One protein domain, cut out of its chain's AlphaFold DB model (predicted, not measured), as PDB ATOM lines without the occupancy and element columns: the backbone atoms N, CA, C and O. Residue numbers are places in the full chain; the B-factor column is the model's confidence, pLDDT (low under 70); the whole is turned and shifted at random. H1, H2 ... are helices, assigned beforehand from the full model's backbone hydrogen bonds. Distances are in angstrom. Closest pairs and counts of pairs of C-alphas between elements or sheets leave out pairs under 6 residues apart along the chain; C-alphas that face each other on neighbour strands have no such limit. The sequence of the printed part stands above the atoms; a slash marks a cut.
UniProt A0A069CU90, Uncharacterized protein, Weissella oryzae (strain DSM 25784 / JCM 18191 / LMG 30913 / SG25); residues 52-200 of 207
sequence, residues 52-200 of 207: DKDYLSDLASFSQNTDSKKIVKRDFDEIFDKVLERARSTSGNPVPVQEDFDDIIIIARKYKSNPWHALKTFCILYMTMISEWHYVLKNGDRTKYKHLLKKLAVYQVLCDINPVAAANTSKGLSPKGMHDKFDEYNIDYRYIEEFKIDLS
ATOM      1  N   ASP A  52      57.960  -6.729  39.481       94.69
ATOM      2  CA  ASP A  52      57.641  -6.486  38.071       94.69
ATOM      3  C   ASP A  52      58.807  -6.792  37.131       94.69
ATOM      4  O   ASP A  52      58.657  -7.477  36.122       94.69
ATOM      5  N   LYS A  53      60.008  -6.341  37.505       95.50
ATOM      6  CA  LYS A  53      61.227  -6.580  36.731       95.50
ATOM      7  C   LYS A  53      61.559  -8.067  36.551       95.50
ATOM      8  O   LYS A  53      62.229  -8.389  35.575       95.50
ATOM      9  N   ASP A  54      61.141  -8.947  37.461       95.00
ATOM     10  CA  ASP A  54      61.547 -10.354  37.463       95.00
ATOM     11  C   ASP A  54      60.831 -11.085  36.326       95.00
ATOM     12  O   ASP A  54      61.472 -11.579  35.400       95.00
ATOM     13  N   TYR A  55      59.496 -11.034  36.300       95.62
ATOM     14  CA  TYR A  55      58.735 -11.645  35.210       95.62
ATOM     15  C   TYR A  55      58.888 -10.879  33.885       95.62
ATOM     16  O   TYR A  55      58.812 -11.486  32.822       95.62
ATOM     17  N   LEU A  56      59.146  -9.565  33.901       97.88
ATOM     18  CA  LEU A  56      59.458  -8.821  32.674       97.88
ATOM     19  C   LEU A  56      60.806  -9.249  32.075       97.88
ATOM     20  O   LEU A  56      60.938  -9.318  30.854       97.88
ATOM     21  N   SER A  57      61.794  -9.578  32.914       97.00
ATOM     22  CA  SER A  57      63.077 -10.121  32.449       97.00
ATOM     23  C   SER A  57      62.907 -11.504  31.826       97.00
ATOM     24  O   SER A  57      63.518 -11.795  30.797       97.00
ATOM     25  N   ASP A  58      62.026 -12.330  32.391       96.12
ATOM     26  CA  ASP A  58      61.670 -13.621  31.804       96.12
ATOM     27  C   ASP A  58      61.041 -13.457  30.420       96.12
ATOM     28  O   ASP A  58      61.481 -14.104  29.470       96.12
ATOM     29  N   LEU A  59      60.067 -12.552  30.271       96.88
ATOM     30  CA  LEU A  59      59.433 -12.285  28.976       96.88
ATOM     31  C   LEU A  59      60.447 -11.799  27.941       96.88
ATOM     32  O   LEU A  59      60.435 -12.298  26.817       96.88
ATOM     33  N   ALA A  60      61.367 -10.910  28.335       96.38
ATOM     34  CA  ALA A  60      62.479 -10.497  27.484       96.38
ATOM     35  C   ALA A  60      63.315 -11.710  27.039       96.38
ATOM     36  O   ALA A  60      63.629 -11.857  25.857       96.38
ATOM     37  N   SER A  61      63.631 -12.622  27.966       95.06
ATOM     38  CA  SER A  61      64.383 -13.852  27.677       95.06
ATOM     39  C   SER A  61      63.638 -14.803  26.732       95.06
ATOM     40  O   SER A  61      64.262 -15.503  25.937       95.06
ATOM     41  N   PHE A  62      62.304 -14.792  26.760       94.88
ATOM     42  CA  PHE A  62      61.472 -15.571  25.846       94.88
ATOM     43  C   PHE A  62      61.326 -14.914  24.467       94.88
ATOM     44  O   PHE A  62      60.923 -15.591  23.524       94.88
ATOM     45  N   SER A  63      61.667 -13.629  24.328       94.44
ATOM     46  CA  SER A  63      61.409 -12.802  23.146       94.44
ATOM     47  C   SER A  63      62.685 -12.300  22.444       94.44
ATOM     48  O   SER A  63      62.772 -11.140  22.042       94.44
ATOM     49  N   GLN A  64      63.702 -13.155  22.301       93.44
ATOM     50  CA  GLN A  64      65.040 -12.778  21.802       93.44
ATOM     51  C   GLN A  64      65.105 -12.399  20.310       93.44
ATOM     52  O   GLN A  64      66.088 -11.827  19.853       93.44
ATOM     53  N   ASN A  65      64.081 -12.730  19.529       92.62
ATOM     54  CA  ASN A  65      63.981 -12.387  18.109       92.62
ATOM     55  C   ASN A  65      62.545 -11.995  17.723       92.62
ATOM     56  O   ASN A  65      61.600 -12.231  18.477       92.62
ATOM     57  N   THR A  66      62.366 -11.432  16.527       92.50
ATOM     58  CA  THR A  66      61.073 -10.922  16.036       92.50
ATOM     59  C   THR A  66      59.937 -11.946  16.094       92.50
ATOM     60  O   THR A  66      58.821 -11.596  16.478       92.50
ATOM     61  N   ASP A  67      60.193 -13.209  15.755       93.81
ATOM     62  CA  ASP A  67      59.146 -14.236  15.761       93.81
ATOM     63  C   ASP A  67      58.762 -14.634  17.185       93.81
ATOM     64  O   ASP A  67      57.578 -14.711  17.519       93.81
ATOM     65  N   SER A  68      59.752 -14.785  18.065       93.50
ATOM     66  CA  SER A  68      59.510 -15.037  19.486       93.50
ATOM     67  C   SER A  68      58.788 -13.869  20.173       93.50
ATOM     68  O   SER A  68      57.878 -14.110  20.962       93.50
ATOM     69  N   LYS A  69      59.070 -12.611  19.796       96.06
ATOM     70  CA  LYS A  69      58.324 -11.425  20.260       96.06
ATOM     71  C   LYS A  69      56.848 -11.493  19.886       96.06
ATOM     72  O   LYS A  69      55.999 -11.231  20.730       96.06
ATOM     73  N   LYS A  70      56.523 -11.888  18.649       96.00
ATOM     74  CA  LYS A  70      55.127 -12.059  18.207       96.00
ATOM     75  C   LYS A  70      54.414 -13.163  18.989       96.00
ATOM     76  O   LYS A  70      53.253 -12.991  19.348       96.00
ATOM     77  N   ILE A  71      55.104 -14.275  19.259       95.69
ATOM     78  CA  ILE A  71      54.561 -15.390  20.050       95.69
ATOM     79  C   ILE A  71      54.276 -14.934  21.481       95.69
ATOM     80  O   ILE A  71      53.140 -15.074  21.928       95.69
ATOM     81  N   VAL A  72      55.262 -14.331  22.156       97.19
ATOM     82  CA  VAL A  72      55.108 -13.822  23.528       97.19
ATOM     83  C   VAL A  72      54.006 -12.774  23.596       97.19
ATOM     84  O   VAL A  72      53.172 -12.844  24.490       97.19
ATOM     85  N   LYS A  73      53.941 -11.850  22.627       97.62
ATOM     86  CA  LYS A  73      52.875 -10.846  22.563       97.62
ATOM     87  C   LYS A  73      51.493 -11.490  22.494       97.62
ATOM     88  O   LYS A  73      50.632 -11.155  23.293       97.62
ATOM     89  N   ARG A  74      51.287 -12.406  21.541       98.00
ATOM     90  CA  ARG A  74      49.997 -13.080  21.336       98.00
ATOM     91  C   ARG A  74      49.592 -13.881  22.569       98.00
ATOM     92  O   ARG A  74      48.453 -13.796  23.003       98.00
ATOM     93  N   ASP A  75      50.521 -14.659  23.109       98.25
ATOM     94  CA  ASP A  75      50.274 -15.493  24.280       98.25
ATOM     95  C   ASP A  75      49.989 -14.629  25.526       98.25
ATOM     96  O   ASP A  75      49.116 -14.963  26.321       98.25
ATOM     97  N   PHE A  76      50.671 -13.488  25.676       98.19
ATOM     98  CA  PHE A  76      50.362 -12.504  26.712       98.19
ATOM     99  C   PHE A  76      48.976 -11.879  26.523       98.19
ATOM    100  O   PHE A  76      48.234 -11.796  27.494       98.19
ATOM    101  N   ASP A  77      48.628 -11.451  25.307       98.06
ATOM    102  CA  ASP A  77      47.316 -10.866  25.010       98.06
ATOM    103  C   ASP A  77      46.184 -11.855  25.340       98.06
ATOM    104  O   ASP A  77      45.207 -11.472  25.974       98.06
ATOM    105  N   GLU A  78      46.366 -13.143  25.033       98.31
ATOM    106  CA  GLU A  78      45.421 -14.208  25.395       98.31
ATOM    107  C   GLU A  78      45.236 -14.332  26.920       98.31
ATOM    108  O   GLU A  78      44.120 -14.506  27.405       98.31
ATOM    109  N   ILE A  79      46.311 -14.207  27.705       98.31
ATOM    110  CA  ILE A  79      46.247 -14.232  29.179       98.31
ATOM    111  C   ILE A  79      45.637 -12.940  29.732       98.31
ATOM    112  O   ILE A  79      44.897 -12.965  30.716       98.31
ATOM    113  N   PHE A  80      45.961 -11.805  29.118       97.44
ATOM    114  CA  PHE A  80      45.435 -10.496  29.474       97.44
ATOM    115  C   PHE A  80      43.910 -10.465  29.310       97.44
ATOM    116  O   PHE A  80      43.200 -10.054  30.229       97.44
ATOM    117  N   ASP A  81      43.400 -10.984  28.193       96.75
ATOM    118  CA  ASP A  81      41.968 -11.008  27.892       96.75
ATOM    119  C   ASP A  81      41.172 -11.873  28.880       96.75
ATOM    120  O   ASP A  81      40.034 -11.530  29.208       96.75
ATOM    121  N   LYS A  82      41.779 -12.911  29.475       97.50
ATOM    122  CA  LYS A  82      41.135 -13.688  30.553       97.50
ATOM    123  C   LYS A  82      40.760 -12.813  31.741       97.50
ATOM    124  O   LYS A  82      39.673 -12.961  32.289       97.50
ATOM    125  N   VAL A  83      41.600 -11.848  32.125       96.50
ATOM    126  CA  VAL A  83      41.272 -10.919  33.223       96.50
ATOM    127  C   VAL A  83      40.017 -10.106  32.883       96.50
ATOM    128  O   VAL A  83      39.151  -9.926  33.742       96.50
ATOM    129  N   LEU A  84      39.874  -9.683  31.622       94.38
ATOM    130  CA  LEU A  84      38.683  -8.980  31.136       94.38
ATOM    131  C   LEU A  84      37.441  -9.866  31.146       94.38
ATOM    132  O   LEU A  84      36.382  -9.437  31.603       94.38
ATOM    133  N   GLU A  85      37.548 -11.097  30.659       95.00
ATOM    134  CA  GLU A  85      36.454 -12.070  30.665       95.00
ATOM    135  C   GLU A  85      35.970 -12.362  32.089       95.00
ATOM    136  O   GLU A  85      34.761 -12.383  32.357       95.00
ATOM    137  N   ARG A  86      36.906 -12.503  33.035       94.75
ATOM    138  CA  ARG A  86      36.577 -12.636  34.457       94.75
ATOM    139  C   ARG A  86      35.885 -11.388  34.966       94.75
ATOM    140  O   ARG A  86      34.795 -11.508  35.504       94.75
ATOM    141  N   ALA A  87      36.417 -10.198  34.703       93.19
ATOM    142  CA  ALA A  87      35.765  -8.962  35.115       93.19
ATOM    143  C   ALA A  87      34.336  -8.833  34.553       93.19
ATOM    144  O   ALA A  87      33.439  -8.399  35.272       93.19
ATOM    145  N   ARG A  88      34.083  -9.249  33.303       92.25
ATOM    146  CA  ARG A  88      32.732  -9.231  32.710       92.25
ATOM    147  C   ARG A  88      31.798 -10.203  33.423       92.25
ATOM    148  O   ARG A  88      30.681  -9.838  33.777       92.25
ATOM    149  N   SER A  89      32.267 -11.425  33.661       91.88
ATOM    150  CA  SER A  89      31.468 -12.481  34.296       91.88
ATOM    151  C   SER A  89      31.253 -12.281  35.800       91.88
ATOM    152  O   SER A  89      30.313 -12.843  36.356       91.88
ATOM    153  N   THR A  90      32.057 -11.441  36.460       90.75
ATOM    154  CA  THR A  90      31.981 -11.197  37.911       90.75
ATOM    155  C   THR A  90      31.620  -9.755  38.282       90.75
ATOM    156  O   THR A  90      31.972  -9.277  39.362       90.75
ATOM    157  N   SER A  91      30.888  -9.041  37.417       89.62
ATOM    158  CA  SER A  91      30.423  -7.665  37.697       89.62
ATOM    159  C   SER A  91      31.565  -6.710  38.095       89.62
ATOM    160  O   SER A  91      31.470  -5.957  39.062       89.62
ATOM    161  N   GLY A  92      32.683  -6.792  37.376       89.38
ATOM    162  CA  GLY A  92      33.874  -5.972  37.580       89.38
ATOM    163  C   GLY A  92      34.843  -6.480  38.654       89.38
ATOM    164  O   GLY A  92      35.798  -5.767  38.954       89.38
ATOM    165  N   ASN A  93      34.650  -7.681  39.213       89.50
ATOM    166  CA  ASN A  93      35.479  -8.237  40.293       89.50
ATOM    167  C   ASN A  93      36.235  -9.506  39.858       89.50
ATOM    168  O   ASN A  93      35.878 -10.604  40.296       89.50
ATOM    169  N   PRO A  94      37.216  -9.433  38.943       93.44
ATOM    170  CA  PRO A  94      37.890 -10.621  38.430       93.44
ATOM    171  C   PRO A  94      38.564 -11.401  39.561       93.44
ATOM    172  O   PRO A  94      39.165 -10.815  40.466       93.44
ATOM    173  N   VAL A  95      38.481 -12.726  39.487       92.50
ATOM    174  CA  VAL A  95      39.131 -13.647  40.421       92.50
ATOM    175  C   VAL A  95      39.826 -14.766  39.649       92.50
ATOM    176  O   VAL A  95      39.332 -15.141  38.581       92.50
ATOM    177  N   PRO A  96      40.936 -15.324  40.165       94.38
ATOM    178  CA  PRO A  96      41.553 -16.490  39.556       94.38
ATOM    179  C   PRO A  96      40.619 -17.701  39.606       94.38
ATOM    180  O   PRO A  96      40.008 -17.987  40.643       94.38
ATOM    181  N   VAL A  97      40.559 -18.449  38.507       95.06
ATOM    182  CA  VAL A  97      39.813 -19.711  38.402       95.06
ATOM    183  C   VAL A  97      40.681 -20.797  37.769       95.06
ATOM    184  O   VAL A  97      41.675 -20.496  37.112       95.06
ATOM    185  N   GLN A  98      40.332 -22.068  37.989       96.12
ATOM    186  CA  GLN A  98      41.138 -23.204  37.523       96.12
ATOM    187  C   GLN A  98      41.283 -23.216  35.997       96.12
ATOM    188  O   GLN A  98      42.365 -23.503  35.491       96.12
ATOM    189  N   GLU A  99      40.214 -22.870  35.284       96.31
ATOM    190  CA  GLU A  99      40.142 -22.890  33.825       96.31
ATOM    191  C   GLU A  99      41.212 -21.983  33.198       96.31
ATOM    192  O   GLU A  99      41.892 -22.382  32.256       96.31
ATOM    193  N   ASP A 100      41.449 -20.804  33.781       97.62
ATOM    194  CA  ASP A 100      42.457 -19.868  33.274       97.62
ATOM    195  C   ASP A 100      43.875 -20.440  33.416       97.62
ATOM    196  O   ASP A 100      44.719 -20.256  32.538       97.62
ATOM    197  N   PHE A 101      44.142 -21.187  34.490       97.50
ATOM    198  CA  PHE A 101      45.429 -21.851  34.698       97.50
ATOM    199  C   PHE A 101      45.632 -23.059  33.779       97.50
ATOM    200  O   PHE A 101      46.762 -23.325  33.358       97.50
ATOM    201  N   ASP A 102      44.559 -23.778  33.448       95.69
ATOM    202  CA  ASP A 102      44.608 -24.871  32.478       95.69
ATOM    203  C   ASP A 102      44.969 -24.341  31.080       95.69
ATOM    204  O   ASP A 102      45.832 -24.912  30.403       95.69
ATOM    205  N   ASP A 103      44.417 -23.190  30.695       96.81
ATOM    206  CA  ASP A 103      44.773 -22.502  29.452       96.81
ATOM    207  C   ASP A 103      46.219 -21.980  29.472       96.81
ATOM    208  O   ASP A 103      46.973 -22.174  28.513       96.81
ATOM    209  N   ILE A 104      46.665 -21.399  30.593       97.56
ATOM    210  CA  ILE A 104      48.060 -20.960  30.758       97.56
ATOM    211  C   ILE A 104      49.037 -22.141  30.612       97.56
ATOM    212  O   ILE A 104      50.111 -21.973  30.027       97.56
ATOM    213  N   ILE A 105      48.690 -23.357  31.055       95.00
ATOM    214  CA  ILE A 105      49.515 -24.548  30.784       95.00
ATOM    215  C   ILE A 105      49.644 -24.804  29.283       95.00
ATOM    216  O   ILE A 105      50.736 -25.138  28.807       95.00
ATOM    217  N   ILE A 106      48.542 -24.714  28.537       94.94
ATOM    218  CA  ILE A 106      48.541 -24.951  27.089       94.94
ATOM    219  C   ILE A 106      49.455 -23.931  26.402       94.94
ATOM    220  O   ILE A 106      50.283 -24.316  25.571       94.94
ATOM    221  N   ILE A 107      49.378 -22.663  26.809       96.50
ATOM    222  CA  ILE A 107      50.267 -21.592  26.352       96.50
ATOM    223  C   ILE A 107      51.730 -21.907  26.689       96.50
ATOM    224  O   ILE A 107      52.584 -21.926  25.802       96.50
ATOM    225  N   ALA A 108      52.029 -22.238  27.944       95.44
ATOM    226  CA  ALA A 108      53.389 -22.482  28.415       95.44
ATOM    227  C   ALA A 108      54.092 -23.642  27.689       95.44
ATOM    228  O   ALA A 108      55.302 -23.605  27.463       95.44
ATOM    229  N   ARG A 109      53.347 -24.663  27.245       93.00
ATOM    230  CA  ARG A 109      53.895 -25.789  26.462       93.00
ATOM    231  C   ARG A 109      54.475 -25.374  25.107       93.00
ATOM    232  O   ARG A 109      55.290 -26.119  24.561       93.00
ATOM    233  N   LYS A 110      54.107 -24.201  24.575       92.38
ATOM    234  CA  LYS A 110      54.689 -23.641  23.343       92.38
ATOM    235  C   LYS A 110      56.185 -23.305  23.524       92.38
ATOM    236  O   LYS A 110      56.948 -23.382  22.563       92.38
ATOM    237  N   TYR A 111      56.631 -23.042  24.757       93.00
ATOM    238  CA  TYR A 111      58.001 -22.646  25.118       93.00
ATOM    239  C   TYR A 111      58.893 -23.869  25.376       93.00
ATOM    240  O   TYR A 111      59.365 -24.101  26.486       93.00
ATOM    241  N   LYS A 112      59.104 -24.684  24.334       83.94
ATOM    242  CA  LYS A 112      59.714 -26.032  24.397       83.94
ATOM    243  C   LYS A 112      61.013 -26.140  25.208       83.94
ATOM    244  O   LYS A 112      61.247 -27.182  25.812       83.94
ATOM    245  N   SER A 113      61.853 -25.105  25.213       85.81
ATOM    246  CA  SER A 113      63.131 -25.094  25.939       85.81
ATOM    247  C   SER A 113      62.956 -25.051  27.456       85.81
ATOM    248  O   SER A 113      63.772 -25.619  28.178       85.81
ATOM    249  N   ASN A 114      61.909 -24.386  27.951       87.94
ATOM    250  CA  ASN A 114      61.672 -24.232  29.380       87.94
ATOM    251  C   ASN A 114      60.185 -23.972  29.700       87.94
ATOM    252  O   ASN A 114      59.824 -22.904  30.203       87.94
ATOM    253  N   PRO A 115      59.294 -24.945  29.434       91.31
ATOM    254  CA  PRO A 115      57.854 -24.744  29.580       91.31
ATOM    255  C   PRO A 115      57.434 -24.550  31.046       91.31
ATOM    256  O   PRO A 115      56.396 -23.956  31.317       91.31
ATOM    257  N   TRP A 116      58.239 -25.021  32.004       90.56
ATOM    258  CA  TRP A 116      58.009 -24.800  33.436       90.56
ATOM    259  C   TRP A 116      58.247 -23.356  33.859       90.56
ATOM    260  O   TRP A 116      57.480 -22.815  34.651       90.56
ATOM    261  N   HIS A 117      59.297 -22.735  33.325       93.06
ATOM    262  CA  HIS A 117      59.589 -21.328  33.573       93.06
ATOM    263  C   HIS A 117      58.496 -20.449  32.983       93.06
ATOM    264  O   HIS A 117      57.891 -19.686  33.725       93.06
ATOM    265  N   ALA A 118      58.143 -20.669  31.713       95.31
ATOM    266  CA  ALA A 118      57.045 -19.958  31.063       95.31
ATOM    267  C   ALA A 118      55.725 -20.099  31.839       95.31
ATOM    268  O   ALA A 118      55.054 -19.102  32.088       95.31
ATOM    269  N   LEU A 119      55.383 -21.313  32.295       95.50
ATOM    270  CA  LEU A 119      54.194 -21.552  33.118       95.50
ATOM    271  C   LEU A 119      54.186 -20.673  34.374       95.50
ATOM    272  O   LEU A 119      53.198 -20.001  34.647       95.50
ATOM    273  N   LYS A 120      55.290 -20.654  35.127       95.44
ATOM    274  CA  LYS A 120      55.400 -19.855  36.355       95.44
ATOM    275  C   LYS A 120      55.298 -18.362  36.069       95.44
ATOM    276  O   LYS A 120      54.517 -17.683  36.731       95.44
ATOM    277  N   THR A 121      56.033 -17.876  35.071       96.94
ATOM    278  CA  THR A 121      56.017 -16.470  34.651       96.94
ATOM    279  C   THR A 121      54.603 -16.036  34.268       96.94
ATOM    280  O   THR A 121      54.124 -15.018  34.759       96.94
ATOM    281  N   PHE A 122      53.891 -16.829  33.461       98.00
ATOM    282  CA  PHE A 122      52.533 -16.502  33.025       98.00
ATOM    283  C   PHE A 122      51.487 -16.602  34.138       98.00
ATOM    284  O   PHE A 122      50.620 -15.735  34.218       98.00
ATOM    285  N   CYS A 123      51.583 -17.587  35.038       97.50
ATOM    286  CA  CYS A 123      50.710 -17.658  36.214       97.50
ATOM    287  C   CYS A 123      50.903 -16.445  37.136       97.50
ATOM    288  O   CYS A 123      49.921 -15.847  37.573       97.50
ATOM    289  N   ILE A 124      52.158 -16.060  37.404       97.00
ATOM    290  CA  ILE A 124      52.474 -14.866  38.199       97.00
ATOM    291  C   ILE A 124      51.911 -13.624  37.511       97.00
ATOM    292  O   ILE A 124      51.208 -12.853  38.155       97.00
ATOM    293  N   LEU A 125      52.154 -13.455  36.210       97.50
ATOM    294  CA  LEU A 125      51.682 -12.303  35.444       97.50
ATOM    295  C   LEU A 125      50.149 -12.189  35.433       97.50
ATOM    296  O   LEU A 125      49.607 -11.109  35.641       97.50
ATOM    297  N   TYR A 126      49.441 -13.302  35.242       98.31
ATOM    298  CA  TYR A 126      47.981 -13.350  35.325       98.31
ATOM    299  C   TYR A 126      47.474 -12.901  36.703       98.31
ATOM    300  O   TYR A 126      46.617 -12.022  36.811       98.31
ATOM    301  N   MET A 127      48.050 -13.447  37.778       96.50
ATOM    302  CA  MET A 127      47.624 -13.123  39.139       96.50
ATOM    303  C   MET A 127      48.003 -11.692  39.547       96.50
ATOM    304  O   MET A 127      47.231 -11.044  40.253       96.50
ATOM    305  N   THR A 128      49.139 -11.152  39.088       95.50
ATOM    306  CA  THR A 128      49.512  -9.752  39.352       95.50
ATOM    307  C   THR A 128      48.631  -8.775  38.581       95.50
ATOM    308  O   THR A 128      48.314  -7.715  39.112       95.50
ATOM    309  N   MET A 129      48.158  -9.125  37.380       96.38
ATOM    310  CA  MET A 129      47.150  -8.332  36.664       96.38
ATOM    311  C   MET A 129      45.821  -8.272  37.423       96.38
ATOM    312  O   MET A 129      45.233  -7.197  37.541       96.38
ATOM    313  N   ILE A 130      45.369  -9.388  38.000       95.00
ATOM    314  CA  ILE A 130      44.189  -9.390  38.878       95.00
ATOM    315  C   ILE A 130      44.448  -8.543  40.131       95.00
ATOM    316  O   ILE A 130      43.601  -7.743  40.519       95.00
ATOM    317  N   SER A 131      45.639  -8.648  40.722       92.25
ATOM    318  CA  SER A 131      46.059  -7.814  41.854       92.25
ATOM    319  C   SER A 131      45.955  -6.317  41.545       92.25
ATOM    320  O   SER A 131      45.391  -5.556  42.328       92.25
ATOM    321  N   GLU A 132      46.453  -5.908  40.377       91.25
ATOM    322  CA  GLU A 132      46.420  -4.528  39.890       91.25
ATOM    323  C   GLU A 132      44.987  -4.048  39.624       91.25
ATOM    324  O   GLU A 132      44.648  -2.895  39.887       91.25
ATOM    325  N   TRP A 133      44.109  -4.932  39.140       92.12
ATOM    326  CA  TRP A 133      42.686  -4.627  38.987       92.12
ATOM    327  C   TRP A 133      42.048  -4.203  40.308       92.12
ATOM    328  O   TRP A 133      41.220  -3.289  40.350       92.12
ATOM    329  N   HIS A 134      42.474  -4.855  41.387       88.62
ATOM    330  CA  HIS A 134      42.001  -4.604  42.736       88.62
ATOM    331  C   HIS A 134      42.830  -3.561  43.494       88.62
ATOM    332  O   HIS A 134      42.588  -3.352  44.683       88.62
ATOM    333  N   TYR A 135      43.776  -2.879  42.852       87.75
ATOM    334  CA  TYR A 135      44.620  -1.909  43.539       87.75
ATOM    335  C   TYR A 135      43.843  -0.651  43.953       87.75
ATOM    336  O   TYR A 135      43.078  -0.074  43.170       87.75
ATOM    337  N   VAL A 136      44.069  -0.219  45.195       85.44
ATOM    338  CA  VAL A 136      43.417   0.934  45.825       85.44
ATOM    339  C   VAL A 136      44.440   2.022  46.097       85.44
ATOM    340  O   VAL A 136      45.479   1.796  46.715       85.44
ATOM    341  N   LEU A 137      44.122   3.223  45.640       83.88
ATOM    342  CA  LEU A 137      44.872   4.438  45.887       83.88
ATOM    343  C   LEU A 137      44.695   4.889  47.342       83.88
ATOM    344  O   LEU A 137      43.735   4.541  48.023       83.88
ATOM    345  N   LYS A 138      45.599   5.745  47.828       83.19
ATOM    346  CA  LYS A 138      45.560   6.249  49.215       83.19
ATOM    347  C   LYS A 138      44.260   6.969  49.590       83.19
ATOM    348  O   LYS A 138      43.954   7.071  50.771       83.19
ATOM    349  N   ASN A 139      43.537   7.497  48.607       81.62
ATOM    350  CA  ASN A 139      42.252   8.165  48.802       81.62
ATOM    351  C   ASN A 139      41.057   7.189  48.836       81.62
ATOM    352  O   ASN A 139      39.927   7.647  48.947       81.62
ATOM    353  N   GLY A 140      41.293   5.875  48.743       79.19
ATOM    354  CA  GLY A 140      40.256   4.839  48.743       79.19
ATOM    355  C   GLY A 140      39.714   4.486  47.356       79.19
ATOM    356  O   GLY A 140      39.003   3.491  47.222       79.19
ATOM    357  N   ASP A 141      40.082   5.235  46.312       81.50
ATOM    358  CA  ASP A 141      39.627   4.958  44.950       81.50
ATOM    359  C   ASP A 141      40.423   3.820  44.314       81.50
ATOM    360  O   ASP A 141      41.620   3.649  44.546       81.50
ATOM    361  N   ARG A 142      39.786   3.055  43.428       82.44
ATOM    362  CA  ARG A 142      40.495   2.069  42.604       82.44
ATOM    363  C   ARG A 142      41.325   2.769  41.540       82.44
ATOM    364  O   ARG A 142      40.913   3.790  40.987       82.44
ATOM    365  N   THR A 143      42.456   2.170  41.175       84.50
ATOM    366  CA  THR A 143      43.193   2.627  39.991       84.50
ATOM    367  C   THR A 143      42.300   2.571  38.747       84.50
ATOM    368  O   THR A 143      41.658   1.557  38.446       84.50
ATOM    369  N   LYS A 144      42.270   3.672  37.988       85.44
ATOM    370  CA  LYS A 144      41.545   3.728  36.711       85.44
ATOM    371  C   LYS A 144      42.196   2.876  35.621       85.44
ATOM    372  O   LYS A 144      41.519   2.459  34.694       85.44
ATOM    373  N   TYR A 145      43.493   2.594  35.746       89.81
ATOM    374  CA  TYR A 145      44.246   1.861  34.730       89.81
ATOM    375  C   TYR A 145      44.137   0.345  34.889       89.81
ATOM    376  O   TYR A 145      44.302  -0.381  33.910       89.81
ATOM    377  N   LYS A 146      43.813  -0.146  36.096       91.69
ATOM    378  CA  LYS A 146      43.708  -1.585  36.390       91.69
ATOM    379  C   LYS A 146      44.954  -2.313  35.843       91.69
ATOM    380  O   LYS A 146      46.043  -1.748  35.789       91.69
ATOM    381  N   HIS A 147      44.800  -3.530  35.336       93.88
ATOM    382  CA  HIS A 147      45.877  -4.293  34.692       93.88
ATOM    383  C   HIS A 147      46.519  -3.685  33.416       93.88
ATOM    384  O   HIS A 147      47.506  -4.244  32.933       93.88
ATOM    385  N   LEU A 148      46.052  -2.547  32.868       95.31
ATOM    386  CA  LEU A 148      46.657  -1.934  31.667       95.31
ATOM    387  C   LEU A 148      48.123  -1.534  31.877       95.31
ATOM    388  O   LEU A 148      48.904  -1.542  30.926       95.31
ATOM    389  N   LEU A 149      48.518  -1.225  33.116       94.50
ATOM    390  CA  LEU A 149      49.916  -0.922  33.437       94.50
ATOM    391  C   LEU A 149      50.838  -2.109  33.137       94.50
ATOM    392  O   LEU A 149      51.940  -1.918  32.623       94.50
ATOM    393  N   LYS A 150      50.368  -3.341  33.374       95.69
ATOM    394  CA  LYS A 150      51.125  -4.554  33.040       95.69
ATOM    395  C   LYS A 150      51.233  -4.734  31.530       95.69
ATOM    396  O   LYS A 150      52.311  -5.049  31.040       95.69
ATOM    397  N   LYS A 151      50.159  -4.457  30.785       97.19
ATOM    398  CA  LYS A 151      50.167  -4.488  29.313       97.19
ATOM    399  C   LYS A 151      51.174  -3.515  28.716       97.19
ATOM    400  O   LYS A 151      51.965  -3.922  27.869       97.19
ATOM    401  N   LEU A 152      51.200  -2.277  29.208       97.44
ATOM    402  CA  LEU A 152      52.194  -1.287  28.799       97.44
ATOM    403  C   LEU A 152      53.622  -1.782  29.065       97.44
ATOM    404  O   LEU A 152      54.436  -1.791  28.148       97.44
ATOM    405  N   ALA A 153      53.909  -2.254  30.281       97.69
ATOM    406  CA  ALA A 153      55.243  -2.735  30.635       97.69
ATOM    407  C   ALA A 153      55.691  -3.935  29.778       97.69
ATOM    408  O   ALA A 153      56.834  -3.983  29.326       97.69
ATOM    409  N   VAL A 154      54.791  -4.885  29.499       98.06
ATOM    410  CA  VAL A 154      55.089  -6.028  28.623       98.06
ATOM    411  C   VAL A 154      55.373  -5.567  27.197       98.06
ATOM    412  O   VAL A 154      56.377  -5.967  26.614       98.06
ATOM    413  N   TYR A 155      54.532  -4.700  26.632       98.06
ATOM    414  CA  TYR A 155      54.729  -4.200  25.271       98.06
ATOM    415  C   TYR A 155      56.040  -3.416  25.133       98.06
ATOM    416  O   TYR A 155      56.758  -3.602  24.154       98.06
ATOM    417  N   GLN A 156      56.399  -2.614  26.137       97.88
ATOM    418  CA  GLN A 156      57.691  -1.932  26.200       97.88
ATOM    419  C   GLN A 156      58.865  -2.914  26.135       97.88
ATOM    420  O   GLN A 156      59.786  -2.712  25.346       97.88
ATOM    421  N   VAL A 157      58.828  -3.997  26.914       97.81
ATOM    422  CA  VAL A 157      59.880  -5.027  26.889       97.81
ATOM    423  C   VAL A 157      59.983  -5.704  25.523       97.81
ATOM    424  O   VAL A 157      61.084  -5.943  25.031       97.81
ATOM    425  N   LEU A 158      58.854  -5.968  24.868       97.00
ATOM    426  CA  LEU A 158      58.843  -6.537  23.516       97.00
ATOM    427  C   LEU A 158      59.396  -5.562  22.458       97.00
ATOM    428  O   LEU A 158      59.861  -6.001  21.404       97.00
ATOM    429  N   CYS A 159      59.406  -4.264  22.766       96.31
ATOM    430  CA  CYS A 159      60.081  -3.195  22.028       96.31
ATOM    431  C   CYS A 159      61.501  -2.892  22.557       96.31
ATOM    432  O   CYS A 159      62.013  -1.798  22.340       96.31
ATOM    433  N   ASP A 160      62.136  -3.850  23.239       95.44
ATOM    434  CA  ASP A 160      63.521  -3.787  23.735       95.44
ATOM    435  C   ASP A 160      63.789  -2.732  24.822       95.44
ATOM    436  O   ASP A 160      64.941  -2.415  25.130       95.44
ATOM    437  N   ILE A 161      62.743  -2.216  25.474       96.94
ATOM    438  CA  ILE A 161      62.918  -1.423  26.691       96.94
ATOM    439  C   ILE A 161      63.377  -2.339  27.825       96.94
ATOM    440  O   ILE A 161      62.838  -3.423  28.049       96.94
ATOM    441  N   ASN A 162      64.371  -1.878  28.585       96.94
ATOM    442  CA  ASN A 162      64.892  -2.618  29.726       96.94
ATOM    443  C   ASN A 162      63.767  -2.974  30.735       96.94
ATOM    444  O   ASN A 162      63.009  -2.079  31.118       96.94
ATOM    445  N   PRO A 163      63.693  -4.223  31.242       97.50
ATOM    446  CA  PRO A 163      62.659  -4.658  32.189       97.50
ATOM    447  C   PRO A 163      62.505  -3.784  33.440       97.50
ATOM    448  O   PRO A 163      61.391  -3.576  33.915       97.50
ATOM    449  N   VAL A 164      63.601  -3.234  33.973       96.88
ATOM    450  CA  VAL A 164      63.560  -2.329  35.133       96.88
ATOM    451  C   VAL A 164      62.944  -0.988  34.748       96.88
ATOM    452  O   VAL A 164      62.158  -0.442  35.516       96.88
ATOM    453  N   ALA A 165      63.272  -0.458  33.568       96.44
ATOM    454  CA  ALA A 165      62.662   0.773  33.075       96.44
ATOM    455  C   ALA A 165      61.159   0.571  32.827       96.44
ATOM    456  O   ALA A 165      60.355   1.338  33.351       96.44
ATOM    457  N   ALA A 166      60.785  -0.511  32.138       96.62
ATOM    458  CA  ALA A 166      59.395  -0.866  31.859       96.62
ATOM    459  C   ALA A 166      58.553  -1.023  33.142       96.62
ATOM    460  O   ALA A 166      57.467  -0.456  33.248       96.62
ATOM    461  N   ALA A 167      59.090  -1.709  34.160       95.00
ATOM    462  CA  ALA A 167      58.457  -1.870  35.475       95.00
ATOM    463  C   ALA A 167      58.172  -0.543  36.203       95.00
ATOM    464  O   ALA A 167      57.334  -0.486  37.099       95.00
ATOM    465  N   ASN A 168      58.906   0.520  35.873       94.94
ATOM    466  CA  ASN A 168      58.819   1.809  36.553       94.94
ATOM    467  C   ASN A 168      58.198   2.909  35.685       94.94
ATOM    468  O   ASN A 168      58.121   4.044  36.147       94.94
ATOM    469  N   THR A 169      57.732   2.601  34.470       92.25
ATOM    470  CA  THR A 169      57.262   3.594  33.491       92.25
ATOM    471  C   THR A 169      56.195   4.536  34.044       92.25
ATOM    472  O   THR A 169      56.229   5.726  33.756       92.25
ATOM    473  N   SER A 170      55.255   4.037  34.848       88.00
ATOM    474  CA  SER A 170      54.161   4.855  35.387       88.00
ATOM    475  C   SER A 170      54.602   5.834  36.480       88.00
ATOM    476  O   SER A 170      53.857   6.757  36.820       88.00
ATOM    477  N   LYS A 171      55.800   5.666  37.053       88.75
ATOM    478  CA  LYS A 171      56.269   6.499  38.161       88.75
ATOM    479  C   LYS A 171      56.500   7.933  37.695       88.75
ATOM    480  O   LYS A 171      57.392   8.209  36.902       88.75
ATOM    481  N   GLY A 172      55.716   8.854  38.251       83.25
ATOM    482  CA  GLY A 172      55.837  10.288  37.981       83.25
ATOM    483  C   GLY A 172      55.144  10.758  36.701       83.25
ATOM    484  O   GLY A 172      55.217  11.944  36.390       83.25
ATOM    485  N   LEU A 173      54.443   9.877  35.978       90.25
ATOM    486  CA  LEU A 173      53.643  10.289  34.828       90.25
ATOM    487  C   LEU A 173      52.311  10.899  35.272       90.25
ATOM    488  O   LEU A 173      51.620  10.393  36.156       90.25
ATOM    489  N   SER A 174      51.936  11.992  34.608       92.12
ATOM    490  CA  SER A 174      50.597  12.561  34.724       92.12
ATOM    491  C   SER A 174      49.569  11.665  34.016       92.12
ATOM    492  O   SER A 174      49.938  10.849  33.167       92.12
ATOM    493  N   PRO A 175      48.261  11.846  34.279       90.31
ATOM    494  CA  PRO A 175      47.220  11.128  33.554       90.31
ATOM    495  C   PRO A 175      47.326  11.236  32.029       90.31
ATOM    496  O   PRO A 175      47.131  10.239  31.341       90.31
ATOM    497  N   LYS A 176      47.675  12.425  31.516       93.12
ATOM    498  CA  LYS A 176      47.914  12.645  30.085       93.12
ATOM    499  C   LYS A 176      49.136  11.864  29.603       93.12
ATOM    500  O   LYS A 176      49.022  11.134  28.634       93.12
ATOM    501  N   GLY A 177      50.255  11.940  30.329       94.56
ATOM    502  CA  GLY A 177      51.469  11.198  29.971       94.56
ATOM    503  C   GLY A 177      51.260   9.679  29.948       94.56
ATOM    504  O   GLY A 177      51.851   8.989  29.124       94.56
ATOM    505  N   MET A 178      50.376   9.155  30.801       94.38
ATOM    506  CA  MET A 178      49.956   7.753  30.736       94.38
ATOM    507  C   MET A 178      49.151   7.434  29.471       94.38
ATOM    508  O   MET A 178      49.368   6.382  28.879       94.38
ATOM    509  N   HIS A 179      48.235   8.311  29.052       94.31
ATOM    510  CA  HIS A 179      47.453   8.107  27.828       94.31
ATOM    511  C   HIS A 179      48.345   8.201  26.586       94.31
ATOM    512  O   HIS A 179      48.288   7.308  25.751       94.31
ATOM    513  N   ASP A 180      49.255   9.181  26.543       95.62
ATOM    514  CA  ASP A 180      50.253   9.313  25.475       95.62
ATOM    515  C   ASP A 180      51.089   8.022  25.346       95.62
ATOM    516  O   ASP A 180      51.374   7.561  24.242       95.62
ATOM    517  N   LYS A 181      51.437   7.386  26.477       96.31
ATOM    518  CA  LYS A 181      52.111   6.079  26.481       96.31
ATOM    519  C   LYS A 181      51.218   4.949  25.983       96.31
ATOM    520  O   LYS A 181      51.703   4.089  25.262       96.31
ATOM    521  N   PHE A 182      49.943   4.901  26.343       96.25
ATOM    522  CA  PHE A 182      49.057   3.881  25.781       96.25
ATOM    523  C   PHE A 182      48.900   4.035  24.266       96.25
ATOM    524  O   PHE A 182      48.986   3.035  23.554       96.25
ATOM    525  N   ASP A 183      48.777   5.268  23.780       96.31
ATOM    526  CA  ASP A 183      48.677   5.571  22.353       96.31
ATOM    527  C   ASP A 183      49.968   5.184  21.604       96.31
ATOM    528  O   ASP A 183      49.892   4.523  20.569       96.31
ATOM    529  N   GLU A 184      51.154   5.478  22.161       96.62
ATOM    530  CA  GLU A 184      52.467   5.066  21.616       96.62
ATOM    531  C   GLU A 184      52.543   3.553  21.350       96.62
ATOM    532  O   GLU A 184      53.115   3.114  20.351       96.62
ATOM    533  N   TYR A 185      51.934   2.748  22.225       96.25
ATOM    534  CA  TYR A 185      51.955   1.285  22.154       96.25
ATOM    535  C   TYR A 185      50.664   0.675  21.579       96.25
ATOM    536  O   TYR A 185      50.504  -0.548  21.612       96.25
ATOM    537  N   ASN A 186      49.760   1.492  21.022       95.75
ATOM    538  CA  ASN A 186      48.457   1.074  20.490       95.75
ATOM    539  C   ASN A 186      47.626   0.247  21.494       95.75
ATOM    540  O   ASN A 186      47.022  -0.772  21.148       95.75
ATOM    541  N   ILE A 187      47.630   0.657  22.760       95.31
ATOM    542  CA  ILE A 187      46.827   0.050  23.821       95.31
ATOM    543  C   ILE A 187      45.533   0.851  23.938       95.31
ATOM    544  O   ILE A 187      45.534   1.970  24.444       95.31
ATOM    545  N   ASP A 188      44.411   0.274  23.509       92.50
ATOM    546  CA  ASP A 188      43.112   0.895  23.761       92.50
ATOM    547  C   ASP A 188      42.799   0.820  25.258       92.50
ATOM    548  O   ASP A 188      42.631  -0.261  25.811       92.50
ATOM    549  N   TYR A 189      42.764   1.965  25.930       90.88
ATOM    550  CA  TYR A 189      42.485   2.042  27.363       90.88
ATOM    551  C   TYR A 189      41.024   2.384  27.661       90.88
ATOM    552  O   TYR A 189      40.597   2.249  28.802       90.88
ATOM    553  N   ARG A 190      40.240   2.810  26.662       88.44
ATOM    554  CA  ARG A 190      38.884   3.348  26.871       88.44
ATOM    555  C   ARG A 190      37.893   2.289  27.335       88.44
ATOM    556  O   ARG A 190      37.044   2.577  28.171       88.44
ATOM    557  N   TYR A 191      38.049   1.046  26.881       85.31
ATOM    558  CA  TYR A 191      37.166  -0.047  27.296       85.31
ATOM    559  C   TYR A 191      37.226  -0.303  28.817       85.31
ATOM    560  O   TYR A 191      36.288  -0.851  29.395       85.31
ATOM    561  N   ILE A 192      38.325   0.064  29.499       83.94
ATOM    562  CA  ILE A 192      38.472  -0.170  30.944       83.94
ATOM    563  C   ILE A 192      37.498   0.698  31.755       83.94
ATOM    564  O   ILE A 192      37.129   0.329  32.873       83.94
ATOM    565  N   GLU A 193      37.081   1.835  31.192       79.38
ATOM    566  CA  GLU A 193      36.162   2.792  31.812       79.38
ATOM    567  C   GLU A 193      34.729   2.242  31.876       79.38
ATOM    568  O   GLU A 193      33.936   2.658  32.722       79.38
ATOM    569  N   GLU A 194      34.410   1.248  31.043       81.00
ATOM    570  CA  GLU A 194      33.112   0.565  31.031       81.00
ATOM    571  C   GLU A 194      32.931  -0.356  32.249       81.00
ATOM    572  O   GLU A 194      31.806  -0.640  32.671       81.00
ATOM    573  N   PHE A 195      34.031  -0.807  32.860       82.19
ATOM    574  CA  PHE A 195      33.994  -1.709  34.006       82.19
ATOM    575  C   PHE A 195      33.721  -0.961  35.311       82.19
ATOM    576  O   PHE A 195      34.635  -0.507  36.009       82.19
ATOM    577  N   LYS A 196      32.443  -0.916  35.691       80.50
ATOM    578  CA  LYS A 196      32.020  -0.548  37.047       80.50
ATOM    579  C   LYS A 196      32.150  -1.755  37.972       80.50
ATOM    580  O   LYS A 196      31.622  -2.824  37.679       80.50
ATOM    581  N   ILE A 197      32.862  -1.572  39.081       81.44
ATOM    582  CA  ILE A 197      33.055  -2.615  40.091       81.44
ATOM    583  C   ILE A 197      31.844  -2.620  41.019       81.44
ATOM    584  O   ILE A 197      31.580  -1.632  41.704       81.44
ATOM    585  N   ASP A 198      31.113  -3.732  41.045       82.00
ATOM    586  CA  ASP A 198      30.045  -3.951  42.017       82.00
ATOM    587  C   ASP A 198      30.654  -4.375  43.359       82.00
ATOM    588  O   ASP A 198      30.944  -5.552  43.584       82.00
ATOM    589  N   LEU A 199      30.863  -3.403  44.251       78.81
ATOM    590  CA  LEU A 199      31.472  -3.634  45.566       78.81
ATOM    591  C   LEU A 199      30.651  -4.594  46.446       78.81
ATOM    592  O   LEU A 199      31.211  -5.242  47.324       78.81
ATOM    593  N   SER A 200      29.342  -4.743  46.204       77.38
ATOM    594  CA  SER A 200      28.496  -5.670  46.973       77.38
ATOM    595  C   SER A 200      28.760  -7.145  46.650       77.38
ATOM    596  O   SER A 200      28.414  -8.027  47.433       77.38
TER     597      SER A 200
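AT A GLANCE: This is residues 52 to 200 of the 207 residues of an uncharacterized protein of Weissella oryzae (strain DSM 25784 / JCM 18191 / LMG 30913 / SG25) (UniProt A0A069CU90). The long helix H2 runs between two shorter helices, H3 and H5, in a row of three that are nearly antiparallel, and H4 crosses over one face of this row with H1 next to it near H5. H6 covers the place where H1 and H5 meet, H7 is near H5 beyond the row, and H8, which touches no helix, comes shortly before the end of the printed part at residue 200. The printed part has 149 residues with eight named helices, in the order H1 to H8, and no named strand; the class is all helix. It is compact, with a radius of gyration of the C-alphas of 15.1 A and spans of 44 by 34 by 23 A.

HOW THE PARTS SIT: H1, residues 52 to 62, and H2, residues 66 to 89, are the hubs, touching four helices each. With residues 68 to 72 alone, H2 touches H1 at a steep tilt of 46 degrees, opposite ways; the closest C-alphas, of Phe 62 and Ser 68, are 6.7 A apart. H3, residues 98 to 108, forms a helical hairpin with H2 at a shallow tilt of 6 degrees, closest at C-alphas 75 and 107, 6.4 A. H4, residues 115 to 133, touches H2 at a steep tilt of 43 degrees, the same way, closest at C-alphas 79 and 126, 6.4 A. It also touches H3, with C-alphas 108 and 119 closest at 4.9 A, and H1, with C-alphas 55 and 121 closest at 5.6 A. H5, residues 148 to 158, touches H2 at a shallow tilt of 9 degrees, opposite ways, with C-alphas 69 and 158 closest at 5.9 A. H1, H2, H4 and H5 form a bundle, helices gathered into one group. H6, residues 163 to 167, touches H1 and H5; its closest C-alphas to them are 53 and 164, 5.1 A, and 153 and 166, 4.7 A. H7, residues 175 to 184, is close to H5 but not clearly touching, with C-alphas 152 and 182 closest at 6.8 A. H8, residues 190 to 194, touches no helix. Every O i to N i+4 pair is within hydrogen-bond range in H1, H3, H4, H5, H6 and H7; in H2 17 of 20 are, and in H8 0 of 1, with 2 of 2 O i to N i+3 pairs.

IN THESE COORDINATES: H1 begins at C-alpha 52, (57.641, -6.486, 38.071). H2 measures 34.8 A from first to last C-alpha, and ends at C-alpha 89, (31.468, -12.481, 34.296). H4 measures 26.9 A. H8 ends at C-alpha 194, (33.112, 0.565, 31.031).

THE WHOLE: The C-alphas of Asn 65 and Ser 200 are the two farthest apart, 46.2 A. The printed part has no cut. The link from H4 to H5, residues 134 to 147, is long. The mean pLDDT of the printed part is 93.0, and no printed residue is under 70.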